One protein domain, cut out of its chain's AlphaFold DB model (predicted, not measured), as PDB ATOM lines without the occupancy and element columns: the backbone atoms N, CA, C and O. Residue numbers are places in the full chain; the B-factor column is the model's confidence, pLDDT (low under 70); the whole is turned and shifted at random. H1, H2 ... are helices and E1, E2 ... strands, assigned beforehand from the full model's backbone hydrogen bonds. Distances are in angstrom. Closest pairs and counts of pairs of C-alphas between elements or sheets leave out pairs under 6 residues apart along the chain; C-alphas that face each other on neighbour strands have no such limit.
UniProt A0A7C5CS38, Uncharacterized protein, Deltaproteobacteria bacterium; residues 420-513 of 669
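This is residues 420 to 513 of the 669 residues of an uncharacterized protein of Deltaproteobacteria bacterium (UniProt A0A7C5CS38). Look for two antiparallel helices, H1 and H3, side by side in the middle, with a two-stranded ribbon at either end of a slab: E1 with E2 at one end, E3 with E4 at the other. H2 packs beside E4, and the unnamed stretch of residues 420 to 433 loops away from the middle before E1. The printed part has 94 residues, in the order E1, H1, H2, E2, H3, E3, E4; both sheets, E1 - E2 and E3 - E4, are antiparallel, and the class is mixed, helices and strands. The whole is compact, with a radius of gyration of the C-alphas of 13.3 A and spans of 37 by 31 by 19 A.

Start at E1, residues 434 to 439, and its antiparallel neighbour E2, residues 476 to 480, where N 436 and O 478 are 2.9 A apart and N 476 and O 439 are 2.8 A apart, both within hydrogen-bond range. Next find H1, residues 441 to 451; its closest C-alpha pair with E1 is Trp 436 and Cys 444, 7.0 A apart. H3, residues 487 to 498, touches H1 at a shallow tilt of 14 degrees, opposite ways, the closest C-alphas being those of Met 445 and Leu 491, 6.0 A apart. H2, residues 461 to 470, and H1 form a helical hairpin, but they only just touch, with 3 pairs of C-alphas within 8 A; the closest are those of Val 442 and Lys 468, 6.1 A apart. H2 and H3 are apart. Move on to the hairpin of E3, residues 500 to 504, and E4, residues 510 to 513, where N 503 and O 511 are 2.8 A apart, within hydrogen-bond range. The closest C-alphas of H2 and E4 are those of Ser 463 and Leu 512, 5.4 A apart. In H1, H2 and H3 every O i to N i+4 pair is within hydrogen-bond range.

Find C-alpha 434 at (79.170, 54.146, 63.266); from there E1 runs 12.6 A to C-alpha 439, and E2, 476 to 480, is 13.2 A long. H1, 441 to 451, measures 15.3 A, and H2, 461 to 470, measures 14.3 A. H3 begins at C-alpha 487, (80.278, 64.499, 56.629), and runs 16.5 A to 498. E3, 500 to 504, is 12.8 A long, and E4, 510 to 513, ends at C-alpha 513, (68.886, 77.858, 63.376).

The two C-alphas farthest apart are those of Ser 429 and Gly 506, at 39.7 A. The printed part has no cut and no long link. Residues 422 to 423 pair with 485 to 486, antiparallel. The mean pLDDT of the printed part is 90.5, and no printed residue is under 70.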
ATOM      1  N   LYS A 420      83.868  68.343  54.122       83.50
ATOM      2  CA  LYS A 420      84.063  67.303  53.098       83.50
ATOM      3  C   LYS A 420      84.883  66.103  53.586       83.50
ATOM      4  O   LYS A 420      85.102  65.154  52.838       83.50
ATOM      5  N   GLU A 421      85.364  66.143  54.827       86.44
ATOM      6  CA  GLU A 421      86.033  65.014  55.464       86.44
ATOM      7  C   GLU A 421      85.116  63.785  55.537       86.44
ATOM      8  O   GLU A 421      83.898  63.880  55.711       86.44
ATOM      9  N   LYS A 422      85.722  62.605  55.402       89.44
ATOM     10  CA  LYS A 422      85.006  61.329  55.377       89.44
ATOM     11  C   LYS A 422      84.808  60.753  56.781       89.44
ATOM     12  O   LYS A 422      85.706  60.823  57.620       89.44
ATOM     13  N   ILE A 423      83.653  60.133  57.016       89.38
ATOM     14  CA  ILE A 423      83.284  59.444  58.254       89.38
ATOM     15  C   ILE A 423      82.793  58.009  57.945       89.38
ATOM     16  O   ILE A 423      81.874  57.849  57.136       89.38
ATOM     17  N   PRO A 424      83.370  56.974  58.590       85.88
ATOM     18  CA  PRO A 424      84.656  57.037  59.293       85.88
ATOM     19  C   PRO A 424      85.770  57.494  58.329       85.88
ATOM     20  O   PRO A 424      85.628  57.382  57.111       85.88
ATOM     21  N   LYS A 425      86.880  58.036  58.849       85.44
ATOM     22  CA  LYS A 425      87.985  58.547  58.002       85.44
ATOM     23  C   LYS A 425      88.563  57.471  57.084       85.44
ATOM     24  O   LYS A 425      88.990  57.753  55.966       85.44
ATOM     25  N   LYS A 426      88.555  56.234  57.568       85.81
ATOM     26  CA  LYS A 426      88.873  55.017  56.836       85.81
ATOM     27  C   LYS A 426      87.964  53.918  57.369       85.81
ATOM     28  O   LYS A 426      87.651  53.924  58.553       85.81
ATOM     29  N   TRP A 427      87.551  53.010  56.496       85.81
ATOM     30  CA  TRP A 427      86.841  51.801  56.890       85.81
ATOM     31  C   TRP A 427      87.734  50.600  56.579       85.81
ATOM     32  O   TRP A 427      88.154  50.427  55.432       85.81
ATOM     33  N   GLU A 428      88.064  49.810  57.594       87.38
ATOM     34  CA  GLU A 428      88.865  48.588  57.478       87.38
ATOM     35  C   GLU A 428      88.103  47.361  57.985       87.38
ATOM     36  O   GLU A 428      88.324  46.251  57.500       87.38
ATOM     37  N   SER A 429      87.206  47.546  58.954       84.69
ATOM     38  CA  SER A 429      86.418  46.466  59.543       84.69
ATOM     39  C   SER A 429      85.101  46.967  60.137       84.69
ATOM     40  O   SER A 429      84.872  48.168  60.254       84.69
ATOM     41  N   THR A 430      84.254  46.046  60.598       83.06
ATOM     42  CA  THR A 430      83.011  46.377  61.320       83.06
ATOM     43  C   THR A 430      83.241  47.134  62.632       83.06
ATOM     44  O   THR A 430      82.308  47.719  63.167       83.06
ATOM     45  N   ALA A 431      84.468  47.156  63.170       83.44
ATOM     46  CA  ALA A 431      84.804  47.991  64.325       83.44
ATOM     47  C   ALA A 431      84.792  49.497  63.994       83.44
ATOM     48  O   ALA A 431      84.684  50.313  64.907       83.44
ATOM     49  N   ASP A 432      84.877  49.851  62.706       85.19
ATOM     50  CA  ASP A 432      84.795  51.230  62.216       85.19
ATOM     51  C   ASP A 432      83.351  51.662  61.912       85.19
ATOM     52  O   ASP A 432      83.121  52.811  61.524       85.19
ATOM     53  N   ASP A 433      82.374  50.758  62.064       89.75
ATOM     54  CA  ASP A 433      80.965  51.072  61.851       89.75
ATOM     55  C   ASP A 433      80.497  52.110  62.882       89.75
ATOM     56  O   ASP A 433      80.798  52.040  64.076       89.75
ATOM     57  N   ILE A 434      79.719  53.086  62.416       92.31
ATOM     58  CA  ILE A 434      79.170  54.146  63.266       92.31
ATOM     59  C   ILE A 434      77.662  53.994  63.281       92.31
ATOM     60  O   ILE A 434      77.022  54.019  62.230       92.31
ATOM     61  N   SER A 435      77.093  53.836  64.474       93.19
ATOM     62  CA  SER A 435      75.658  53.663  64.663       93.19
ATOM     63  C   SER A 435      75.093  54.747  65.569       93.19
ATOM     64  O   SER A 435      75.570  54.957  66.684       93.19
ATOM     65  N   TRP A 436      74.039  55.398  65.095       95.75
ATOM     66  CA  TRP A 436      73.164  56.243  65.890       95.75
ATOM     67  C   TRP A 436      71.824  55.520  65.995       95.75
ATOM     68  O   TRP A 436      71.177  55.297  64.979       95.75
ATOM     69  N   GLY A 437      71.410  55.126  67.199       94.69
ATOM     70  CA  GLY A 437      70.152  54.412  67.436       94.69
ATOM     71  C   GLY A 437      69.294  55.140  68.463       94.69
ATOM     72  O   GLY A 437      69.709  55.292  69.608       94.69
ATOM     73  N   GLY A 438      68.112  55.607  68.056       94.88
ATOM     74  CA  GLY A 438      67.196  56.372  68.913       94.88
ATOM     75  C   GLY A 438      67.765  57.701  69.428       94.88
ATOM     76  O   GLY A 438      67.338  58.184  70.473       94.88
ATOM     77  N   VAL A 439      68.740  58.282  68.725       97.12
ATOM     78  CA  VAL A 439      69.446  59.503  69.146       97.12
ATOM     79  C   VAL A 439      68.741  60.733  68.580       97.12
ATOM     80  O   VAL A 439      68.169  60.682  67.492       97.12
ATOM     81  N   HIS A 440      68.773  61.854  69.297       97.81
ATOM     82  CA  HIS A 440      68.224  63.105  68.786       97.81
ATOM     83  C   HIS A 440      69.043  63.602  67.574       97.81
ATOM     84  O   HIS A 440      70.272  63.617  67.652       97.81
ATOM     85  N   PRO A 441      68.425  64.080  66.477       97.44
ATOM     86  CA  PRO A 441      69.153  64.472  65.261       97.44
ATOM     87  C   PRO A 441      70.227  65.545  65.500       97.44
ATOM     88  O   PRO A 441      71.302  65.481  64.915       97.44
ATOM     89  N   VAL A 442      69.978  66.498  66.404       97.44
ATOM     90  CA  VAL A 442      70.977  67.512  66.802       97.44
ATOM     91  C   VAL A 442      72.197  66.885  67.488       97.44
ATOM     92  O   VAL A 442      73.315  67.332  67.255       97.44
ATOM     93  N   ASP A 443      72.013  65.837  68.295       97.62
ATOM     94  CA  ASP A 443      73.144  65.144  68.924       97.62
ATOM     95  C   ASP A 443      73.951  64.368  67.872       97.62
ATOM     96  O   ASP A 443      75.177  64.358  67.931       97.62
ATOM     97  N   CYS A 444      73.285  63.794  66.861       96.81
ATOM     98  CA  CYS A 444      73.962  63.199  65.705       96.81
ATOM     99  C   CYS A 444      74.786  64.237  64.933       96.81
ATOM    100  O   CYS A 444      75.927  63.958  64.579       96.81
ATOM    101  N   MET A 445      74.249  65.441  64.699       96.44
ATOM    102  CA  MET A 445      75.005  66.525  64.058       96.44
ATOM    103  C   MET A 445      76.259  66.887  64.864       96.44
ATOM    104  O   MET A 445      77.326  67.047  64.281       96.44
ATOM    105  N   LEU A 446      76.143  66.999  66.192       95.31
ATOM    106  CA  LEU A 446      77.273  67.315  67.070       95.31
ATOM    107  C   LEU A 446      78.347  66.217  67.058       95.31
ATOM    108  O   LEU A 446      79.524  66.542  66.933       95.31
ATOM    109  N   ASP A 447      77.957  64.940  67.120       95.31
ATOM    110  CA  ASP A 447      78.892  63.807  67.016       95.31
ATOM    111  C   ASP A 447      79.584  63.765  65.640       95.31
ATOM    112  O   ASP A 447      80.794  63.561  65.556       95.31
ATOM    113  N   ILE A 448      78.856  64.041  64.550       94.12
ATOM    114  CA  ILE A 448      79.434  64.146  63.200       94.12
ATOM    115  C   ILE A 448      80.466  65.281  63.129       94.12
ATOM    116  O   ILE A 448      81.574  65.059  62.637       94.12
ATOM    117  N   LEU A 449      80.129  66.469  63.646       91.06
ATOM    118  CA  LEU A 449      81.031  67.625  63.701       91.06
ATOM    119  C   LEU A 449      82.295  67.315  64.522       91.06
ATOM    120  O   LEU A 449      83.408  67.610  64.082       91.06
ATOM    121  N   GLU A 450      82.154  66.658  65.673       90.62
ATOM    122  CA  GLU A 450      83.288  66.248  66.506       90.62
ATOM    123  C   GLU A 450      84.213  65.261  65.774       90.62
ATOM    124  O   GLU A 450      85.438  65.414  65.801       90.62
ATOM    125  N   ARG A 451      83.654  64.289  65.041       89.88
ATOM    126  CA  ARG A 451      84.425  63.285  64.279       89.88
ATOM    127  C   ARG A 451      85.265  63.879  63.149       89.88
ATOM    128  O   ARG A 451      86.347  63.353  62.862       89.88
ATOM    129  N   ILE A 452      84.812  64.967  62.525       87.94
ATOM    130  CA  ILE A 452      85.614  65.722  61.542       87.94
ATOM    131  C   ILE A 452      86.551  66.744  62.191       87.94
ATOM    132  O   ILE A 452      87.314  67.408  61.495       87.94
ATOM    133  N   GLY A 453      86.572  66.820  63.523       82.69
ATOM    134  CA  GLY A 453      87.502  67.652  64.280       82.69
ATOM    135  C   GLY A 453      87.043  69.092  64.493       82.69
ATOM    136  O   GLY A 453      87.873  69.905  64.906       82.69
ATOM    137  N   VAL A 454      85.762  69.406  64.256       83.00
ATOM    138  CA  VAL A 454      85.176  70.697  64.646       83.00
ATOM    139  C   VAL A 454      85.119  70.746  66.167       83.00
ATOM    140  O   VAL A 454      84.525  69.895  66.832       83.00
ATOM    141  N   ARG A 455      85.787  71.738  66.746       79.69
ATOM    142  CA  ARG A 455      85.962  71.861  68.192       79.69
ATOM    143  C   ARG A 455      84.724  72.477  68.822       79.69
ATOM    144  O   ARG A 455      84.070  73.334  68.246       79.69
ATOM    145  N   GLY A 456      84.478  72.168  70.094       80.12
ATOM    146  CA  GLY A 456      83.361  72.767  70.835       80.12
ATOM    147  C   GLY A 456      83.406  74.301  70.957       80.12
ATOM    148  O   GLY A 456      82.374  74.896  71.244       80.12
ATOM    149  N   ALA A 457      84.567  74.936  70.746       78.62
ATOM    150  CA  ALA A 457      84.710  76.396  70.685       78.62
ATOM    151  C   ALA A 457      84.230  76.999  69.349       78.62
ATOM    152  O   ALA A 457      83.927  78.187  69.296       78.62
ATOM    153  N   GLU A 458      84.136  76.179  68.299       83.50
ATOM    154  CA  GLU A 458      83.664  76.520  66.948       83.50
ATOM    155  C   GLU A 458      82.160  76.224  66.791       83.50
ATOM    156  O   GLU A 458      81.592  76.361  65.712       83.50
ATOM    157  N   ILE A 459      81.484  75.822  67.873       89.12
ATOM    158  CA  ILE A 459      80.058  75.491  67.890       89.12
ATOM    159  C   ILE A 459      79.345  76.420  68.868       89.12
ATOM    160  O   ILE A 459      79.678  76.481  70.055       89.12
ATOM    161  N   GLU A 460      78.298  77.104  68.408       92.44
ATOM    162  CA  GLU A 460      77.418  77.860  69.294       92.44
ATOM    163  C   GLU A 460      76.484  76.902  70.056       92.44
ATOM    164  O   GLU A 460      75.342  76.646  69.677       92.44
ATOM    165  N   LYS A 461      76.966  76.348  71.175       90.62
ATOM    166  CA  LYS A 461      76.236  75.325  71.953       90.62
ATOM    167  C   LYS A 461      74.804  75.729  72.325       90.62
ATOM    168  O   LYS A 461      73.917  74.875  72.364       90.62
ATOM    169  N   THR A 462      74.563  77.016  72.586       94.06
ATOM    170  CA  THR A 462      73.229  77.532  72.920       94.06
ATOM    171  C   THR A 462      72.249  77.415  71.759       94.06
ATOM    172  O   THR A 462      71.090  77.090  71.999       94.06
ATOM    173  N   SER A 463      72.693  77.605  70.513       94.94
ATOM    174  CA  SER A 463      71.805  77.489  69.353       94.94
ATOM    175  C   SER A 463      71.400  76.034  69.108       94.94
ATOM    176  O   SER A 463      70.224  75.742  68.931       94.94
ATOM    177  N   PHE A 464      72.354  75.098  69.193       95.94
ATOM    178  CA  PHE A 464      72.075  73.661  69.066       95.94
ATOM    179  C   PHE A 464      71.122  73.184  70.167       95.94
ATOM    180  O   PHE A 464      70.144  72.492  69.892       95.94
ATOM    181  N   SER A 465      71.358  73.613  71.409       95.50
ATOM    182  CA  SER A 465      70.478  73.290  72.538       95.50
ATOM    183  C   SER A 465      69.066  73.859  72.348       95.50
ATOM    184  O   SER A 465      68.092  73.168  72.639       95.50
ATOM    185  N   GLY A 466      68.945  75.080  71.815       96.06
ATOM    186  CA  GLY A 466      67.658  75.701  71.491       96.06
ATOM    187  C   GLY A 466      66.878  74.925  70.429       96.06
ATOM    188  O   GLY A 466      65.706  74.623  70.627       96.06
ATOM    189  N   VAL A 467      67.541  74.510  69.343       96.19
ATOM    190  CA  VAL A 467      66.916  73.675  68.302       96.19
ATOM    191  C   VAL A 467      66.500  72.312  68.853       96.19
ATOM    192  O   VAL A 467      65.407  71.839  68.556       96.19
ATOM    193  N   LYS A 468      67.332  71.691  69.697       96.88
ATOM    194  CA  LYS A 468      66.987  70.432  70.371       96.88
ATOM    195  C   LYS A 468      65.747  70.575  71.253       96.88
ATOM    196  O   LYS A 468      64.877  69.712  71.226       96.88
ATOM    197  N   ALA A 469      65.639  71.670  72.001       96.31
ATOM    198  CA  ALA A 469      64.462  71.952  72.816       96.31
ATOM    199  C   ALA A 469      63.200  72.206  71.968       96.31
ATOM    200  O   ALA A 469      62.109  71.820  72.381       96.31
ATOM    201  N   ALA A 470      63.348  72.804  70.782       94.62
ATOM    202  CA  ALA A 470      62.249  73.070  69.851       94.62
ATOM    203  C   ALA A 470      61.739  71.819  69.106       94.62
ATOM    204  O   ALA A 470      60.663  71.859  68.510       94.62
ATOM    205  N   LEU A 471      62.482  70.708  69.143       94.69
ATOM    206  CA  LEU A 471      62.142  69.441  68.486       94.69
ATOM    207  C   LEU A 471      62.002  68.292  69.511       94.69
ATOM    208  O   LEU A 471      62.683  67.268  69.408       94.69
ATOM    209  N   PRO A 472      61.121  68.417  70.523       95.00
ATOM    210  CA  PRO A 472      61.018  67.422  71.582       95.00
ATOM    211  C   PRO A 472      60.575  66.063  71.027       95.00
ATOM    212  O   PRO A 472      59.664  65.968  70.204       95.00
ATOM    213  N   GLY A 473      61.222  64.992  71.491       93.38
ATOM    214  CA  GLY A 473      60.904  63.622  71.076       93.38
ATOM    215  C   GLY A 473      61.377  63.253  69.667       93.38
ATOM    216  O   GLY A 473      61.071  62.155  69.202       93.38
ATOM    217  N   TRP A 474      62.128  64.124  68.983       96.62
ATOM    218  CA  TRP A 474      62.752  63.761  67.716       96.62
ATOM    219  C   TRP A 474      63.876  62.749  67.940       96.62
ATOM    220  O   TRP A 474      64.762  62.951  68.769       96.62
ATOM    221  N   THR A 475      63.848  61.656  67.182       96.94
ATOM    222  CA  THR A 475      64.822  60.564  67.275       96.94
ATOM    223  C   THR A 475      65.061  59.964  65.900       96.94
ATOM    224  O   THR A 475      64.104  59.589  65.221       96.94
ATOM    225  N   VAL A 476      66.326  59.798  65.539       96.94
ATOM    226  CA  VAL A 476      66.762  59.205  64.275       96.94
ATOM    227  C   VAL A 476      67.505  57.901  64.517       96.94
ATOM    228  O   VAL A 476      67.961  57.618  65.630       96.94
ATOM    229  N   SER A 477      67.604  57.061  63.488       95.12
ATOM    230  CA  SER A 477      68.460  55.877  63.536       95.12
ATOM    231  C   SER A 477      69.124  55.594  62.200       95.12
ATOM    232  O   SER A 477      68.447  55.533  61.175       95.12
ATOM    233  N   ARG A 478      70.443  55.402  62.226       93.25
ATOM    234  CA  ARG A 478      71.251  55.058  61.058       93.25
ATOM    235  C   ARG A 478      72.541  54.369  61.478       93.25
ATOM    236  O   ARG A 478      73.179  54.788  62.440       93.25
ATOM    237  N   THR A 479      72.957  53.381  60.694       91.88
ATOM    238  CA  THR A 479      74.279  52.760  60.813       91.88
ATOM    239  C   THR A 479      75.034  52.941  59.503       91.88
ATOM    240  O   THR A 479      74.489  52.680  58.431       91.88
ATOM    241  N   LEU A 480      76.270  53.425  59.583       90.62
ATOM    242  CA  LEU A 480      77.198  53.492  58.460       90.62
ATOM    243  C   LEU A 480      78.037  52.216  58.472       90.62
ATOM    244  O   LEU A 480      78.800  52.006  59.410       90.62
ATOM    245  N   THR A 481      77.878  51.378  57.448       86.06
ATOM    246  CA  THR A 481      78.569  50.085  57.337       86.06
ATOM    247  C   THR A 481      79.300  49.962  56.011       86.06
ATOM    248  O   THR A 481      78.738  50.290  54.962       86.06
ATOM    249  N   GLY A 482      80.519  49.423  56.035       79.62
ATOM    250  CA  GLY A 482      81.224  48.993  54.822       79.62
ATOM    251  C   GLY A 482      81.676  50.111  53.884       79.62
ATOM    252  O   GLY A 482      82.079  49.812  52.767       79.62
ATOM    253  N   ASN A 483      81.567  51.381  54.291       82.75
ATOM    254  CA  ASN A 483      81.857  52.549  53.463       82.75
ATOM    255  C   ASN A 483      82.172  53.785  54.312       82.75
ATOM    256  O   ASN A 483      81.806  53.877  55.481       82.75
ATOM    257  N   THR A 484      82.796  54.770  53.670       85.44
ATOM    258  CA  THR A 484      83.019  56.112  54.217       85.44
ATOM    259  C   THR A 484      82.103  57.120  53.526       85.44
ATOM    260  O   THR A 484      81.995  57.087  52.297       85.44
ATOM    261  N   TYR A 485      81.520  58.052  54.271       88.75
ATOM    262  CA  TYR A 485      80.619  59.083  53.750       88.75
ATOM    263  C   TYR A 485      81.190  60.473  54.006       88.75
ATOM    264  O   TYR A 485      81.803  60.690  55.044       88.75
ATOM    265  N   GLU A 486      80.989  61.416  53.089       90.44
ATOM    266  CA  GLU A 486      81.328  62.822  53.348       90.44
ATOM    267  C   GLU A 486      80.420  63.362  54.465       90.44
ATOM    268  O   GLU A 486      79.207  63.111  54.472       90.44
ATOM    269  N   ALA A 487      81.008  64.032  55.457       90.75
ATOM    270  CA  ALA A 487      80.278  64.499  56.629       90.75
ATOM    271  C   ALA A 487      79.247  65.576  56.275       90.75
ATOM    272  O   ALA A 487      78.146  65.561  56.823       90.75
ATOM    273  N   ASP A 488      79.566  66.458  55.328       89.00
ATOM    274  CA  ASP A 488      78.653  67.472  54.800       89.00
ATOM    275  C   ASP A 488      77.358  66.852  54.261       89.00
ATOM    276  O   ASP A 488      76.278  67.335  54.588       89.00
ATOM    277  N   ARG A 489      77.422  65.726  53.541       89.94
ATOM    278  CA  ARG A 489      76.236  64.996  53.074       89.94
ATOM    279  C   ARG A 489      75.368  64.535  54.243       89.94
ATOM    280  O   ARG A 489      74.150  64.681  54.187       89.94
ATOM    281  N   LEU A 490      75.969  63.973  55.293       92.88
ATOM    282  CA  LEU A 490      75.226  63.508  56.473       92.88
ATOM    283  C   LEU A 490      74.597  64.679  57.242       92.88
ATOM    284  O   LEU A 490      73.435  64.599  57.645       92.88
ATOM    285  N   LEU A 491      75.350  65.769  57.412       93.00
ATOM    286  CA  LEU A 491      74.891  66.998  58.056       93.00
ATOM    287  C   LEU A 491      73.749  67.648  57.271       93.00
ATOM    288  O   LEU A 491      72.760  68.041  57.879       93.00
ATOM    289  N   GLU A 492      73.836  67.712  55.942       90.94
ATOM    290  CA  GLU A 492      72.781  68.256  55.082       90.94
ATOM    291  C   GLU A 492      71.499  67.420  55.127       90.94
ATOM    292  O   GLU A 492      70.404  67.979  55.182       90.94
ATOM    293  N   GLU A 493      71.607  66.088  55.166       92.69
ATOM    294  CA  GLU A 493      70.441  65.214  55.338       92.69
ATOM    295  C   GLU A 493      69.742  65.464  56.690       92.69
ATOM    296  O   GLU A 493      68.523  65.644  56.730       92.69
ATOM    297  N   LEU A 494      70.500  65.547  57.791       95.12
ATOM    298  CA  LEU A 494      69.959  65.854  59.123       95.12
ATOM    299  C   LEU A 494      69.410  67.289  59.216       95.12
ATOM    300  O   LEU A 494      68.405  67.542  59.890       95.12
ATOM    301  N   ARG A 495      70.058  68.241  58.540       92.94
ATOM    302  CA  ARG A 495      69.646  69.646  58.478       92.94
ATOM    303  C   ARG A 495      68.303  69.773  57.776       92.94
ATOM    304  O   ARG A 495      67.403  70.439  58.285       92.94
ATOM    305  N   LEU A 496      68.158  69.107  56.631       91.50
ATOM    306  CA  LEU A 496      66.912  69.080  55.876       91.50
ATOM    307  C   LEU A 496      65.796  68.422  56.692       91.50
ATOM    308  O   LEU A 496      64.726  69.014  56.804       91.50
ATOM    309  N   LEU A 497      66.076  67.276  57.330       93.38
ATOM    310  CA  LEU A 497      65.131  66.577  58.208       93.38
ATOM    311  C   LEU A 497      64.582  67.492  59.308       93.38
ATOM    312  O   LEU A 497      63.380  67.566  59.534       93.38
ATOM    313  N   THR A 498      65.467  68.222  59.978       93.75
ATOM    314  CA  THR A 498      65.086  69.125  61.072       93.75
ATOM    315  C   THR A 498      64.603  70.494  60.593       93.75
ATOM    316  O   THR A 498      64.205  71.315  61.416       93.75
ATOM    317  N   THR A 499      64.594  70.768  59.283       92.00
ATOM    318  CA  THR A 499      64.286  72.085  58.685       92.00
ATOM    319  C   THR A 499      65.133  73.222  59.265       92.00
ATOM    320  O   THR A 499      64.658  74.330  59.519       92.00
ATOM    321  N   THR A 500      66.409  72.928  59.508       92.75
ATOM    322  CA  THR A 500      67.371  73.858  60.101       92.75
ATOM    323  C   THR A 500      68.329  74.434  59.056       92.75
ATOM    324  O   THR A 500      68.325  74.070  57.876       92.75
ATOM    325  N   GLN A 501      69.151  75.385  59.483       90.44
ATOM    326  CA  GLN A 501      70.233  75.989  58.720       90.44
ATOM    327  C   GLN A 501      71.474  76.049  59.606       90.44
ATOM    328  O   GLN A 501      71.404  76.519  60.746       90.44
ATOM    329  N   PHE A 502      72.605  75.575  59.084       90.62
ATOM    330  CA  PHE A 502      73.899  75.894  59.669       90.62
ATOM    331  C   PHE A 502      74.268  77.304  59.233       90.62
ATOM    332  O   PHE A 502      74.340  77.581  58.045       90.62
ATOM    333  N   ILE A 503      74.476  78.201  60.180       89.75
ATOM    334  CA  ILE A 503      74.840  79.587  59.926       89.75
ATOM    335  C   ILE A 503      76.275  79.747  60.417       89.75
ATOM    336  O   ILE A 503      76.487  79.891  61.626       89.75
ATOM    337  N   PRO A 504      77.274  79.646  59.526       84.50
ATOM    338  CA  PRO A 504      78.628  80.022  59.886       84.50
ATOM    339  C   PRO A 504      78.668  81.531  60.162       84.50
ATOM    340  O   PRO A 504      78.022  82.318  59.469       84.50
ATOM    341  N   ARG A 505      79.380  81.924  61.218       84.81
ATOM    342  CA  ARG A 505      79.449  83.304  61.708       84.81
ATOM    343  C   ARG A 505      80.852  83.874  61.540       84.81
ATOM    344  O   ARG A 505      81.836  83.136  61.452       84.81
ATOM    345  N   GLY A 506      80.946  85.202  61.554       80.06
ATOM    346  CA  GLY A 506      82.224  85.914  61.469       80.06
ATOM    347  C   GLY A 506      83.211  85.548  62.583       80.06
ATOM    348  O   GLY A 506      84.423  85.546  62.363       80.06
ATOM    349  N   ASP A 507      82.705  85.136  63.752       81.38
ATOM    350  CA  ASP A 507      83.517  84.684  64.890       81.38
ATOM    351  C   ASP A 507      84.116  83.275  64.739       81.38
ATOM    352  O   ASP A 507      84.819  82.782  65.625       81.38
ATOM    353  N   GLY A 508      83.866  82.625  63.600       80.31
ATOM    354  CA  GLY A 508      84.317  81.269  63.318       80.31
ATOM    355  C   GLY A 508      83.483  80.198  64.013       80.31
ATOM    356  O   GLY A 508      83.872  79.029  63.979       80.31
ATOM    357  N   LYS A 509      82.355  80.558  64.640       87.19
ATOM    358  CA  LYS A 509      81.397  79.583  65.157       87.19
ATOM    359  C   LYS A 509      80.348  79.231  64.123       87.19
ATOM    360  O   LYS A 509      79.970  80.034  63.273       87.19
ATOM    361  N   ILE A 510      79.815  78.028  64.260       88.56
ATOM    362  CA  ILE A 510      78.627  77.584  63.546       88.56
ATOM    363  C   ILE A 510      77.435  77.651  64.497       88.56
ATOM    364  O   ILE A 510      77.422  77.023  65.562       88.56
ATOM    365  N   ARG A 511      76.421  78.410  64.083       91.88
ATOM    366  CA  ARG A 511      75.091  78.469  64.689       91.88
ATOM    367  C   ARG A 511      74.176  77.475  63.978       91.88
ATOM    368  O   ARG A 511      74.280  77.279  62.774       91.88
ATOM    369  N   LEU A 512      73.262  76.855  64.711       93.75
ATOM    370  CA  LEU A 512      72.173  76.054  64.148       93.75
ATOM    371  C   LEU A 512      70.868  76.803  64.385       93.75
ATOM    372  O   LEU A 512      70.534  77.093  65.534       93.75
ATOM    373  N   LYS A 513      70.146  77.118  63.313       93.19
ATOM    374  CA  LYS A 513      68.886  77.858  63.376       93.19
ATOM    375  C   LYS A 513      67.757  77.027  62.786       93.19
ATOM    376  O   LYS A 513      67.896  76.493  61.691       93.19
TER     377      LYS A 513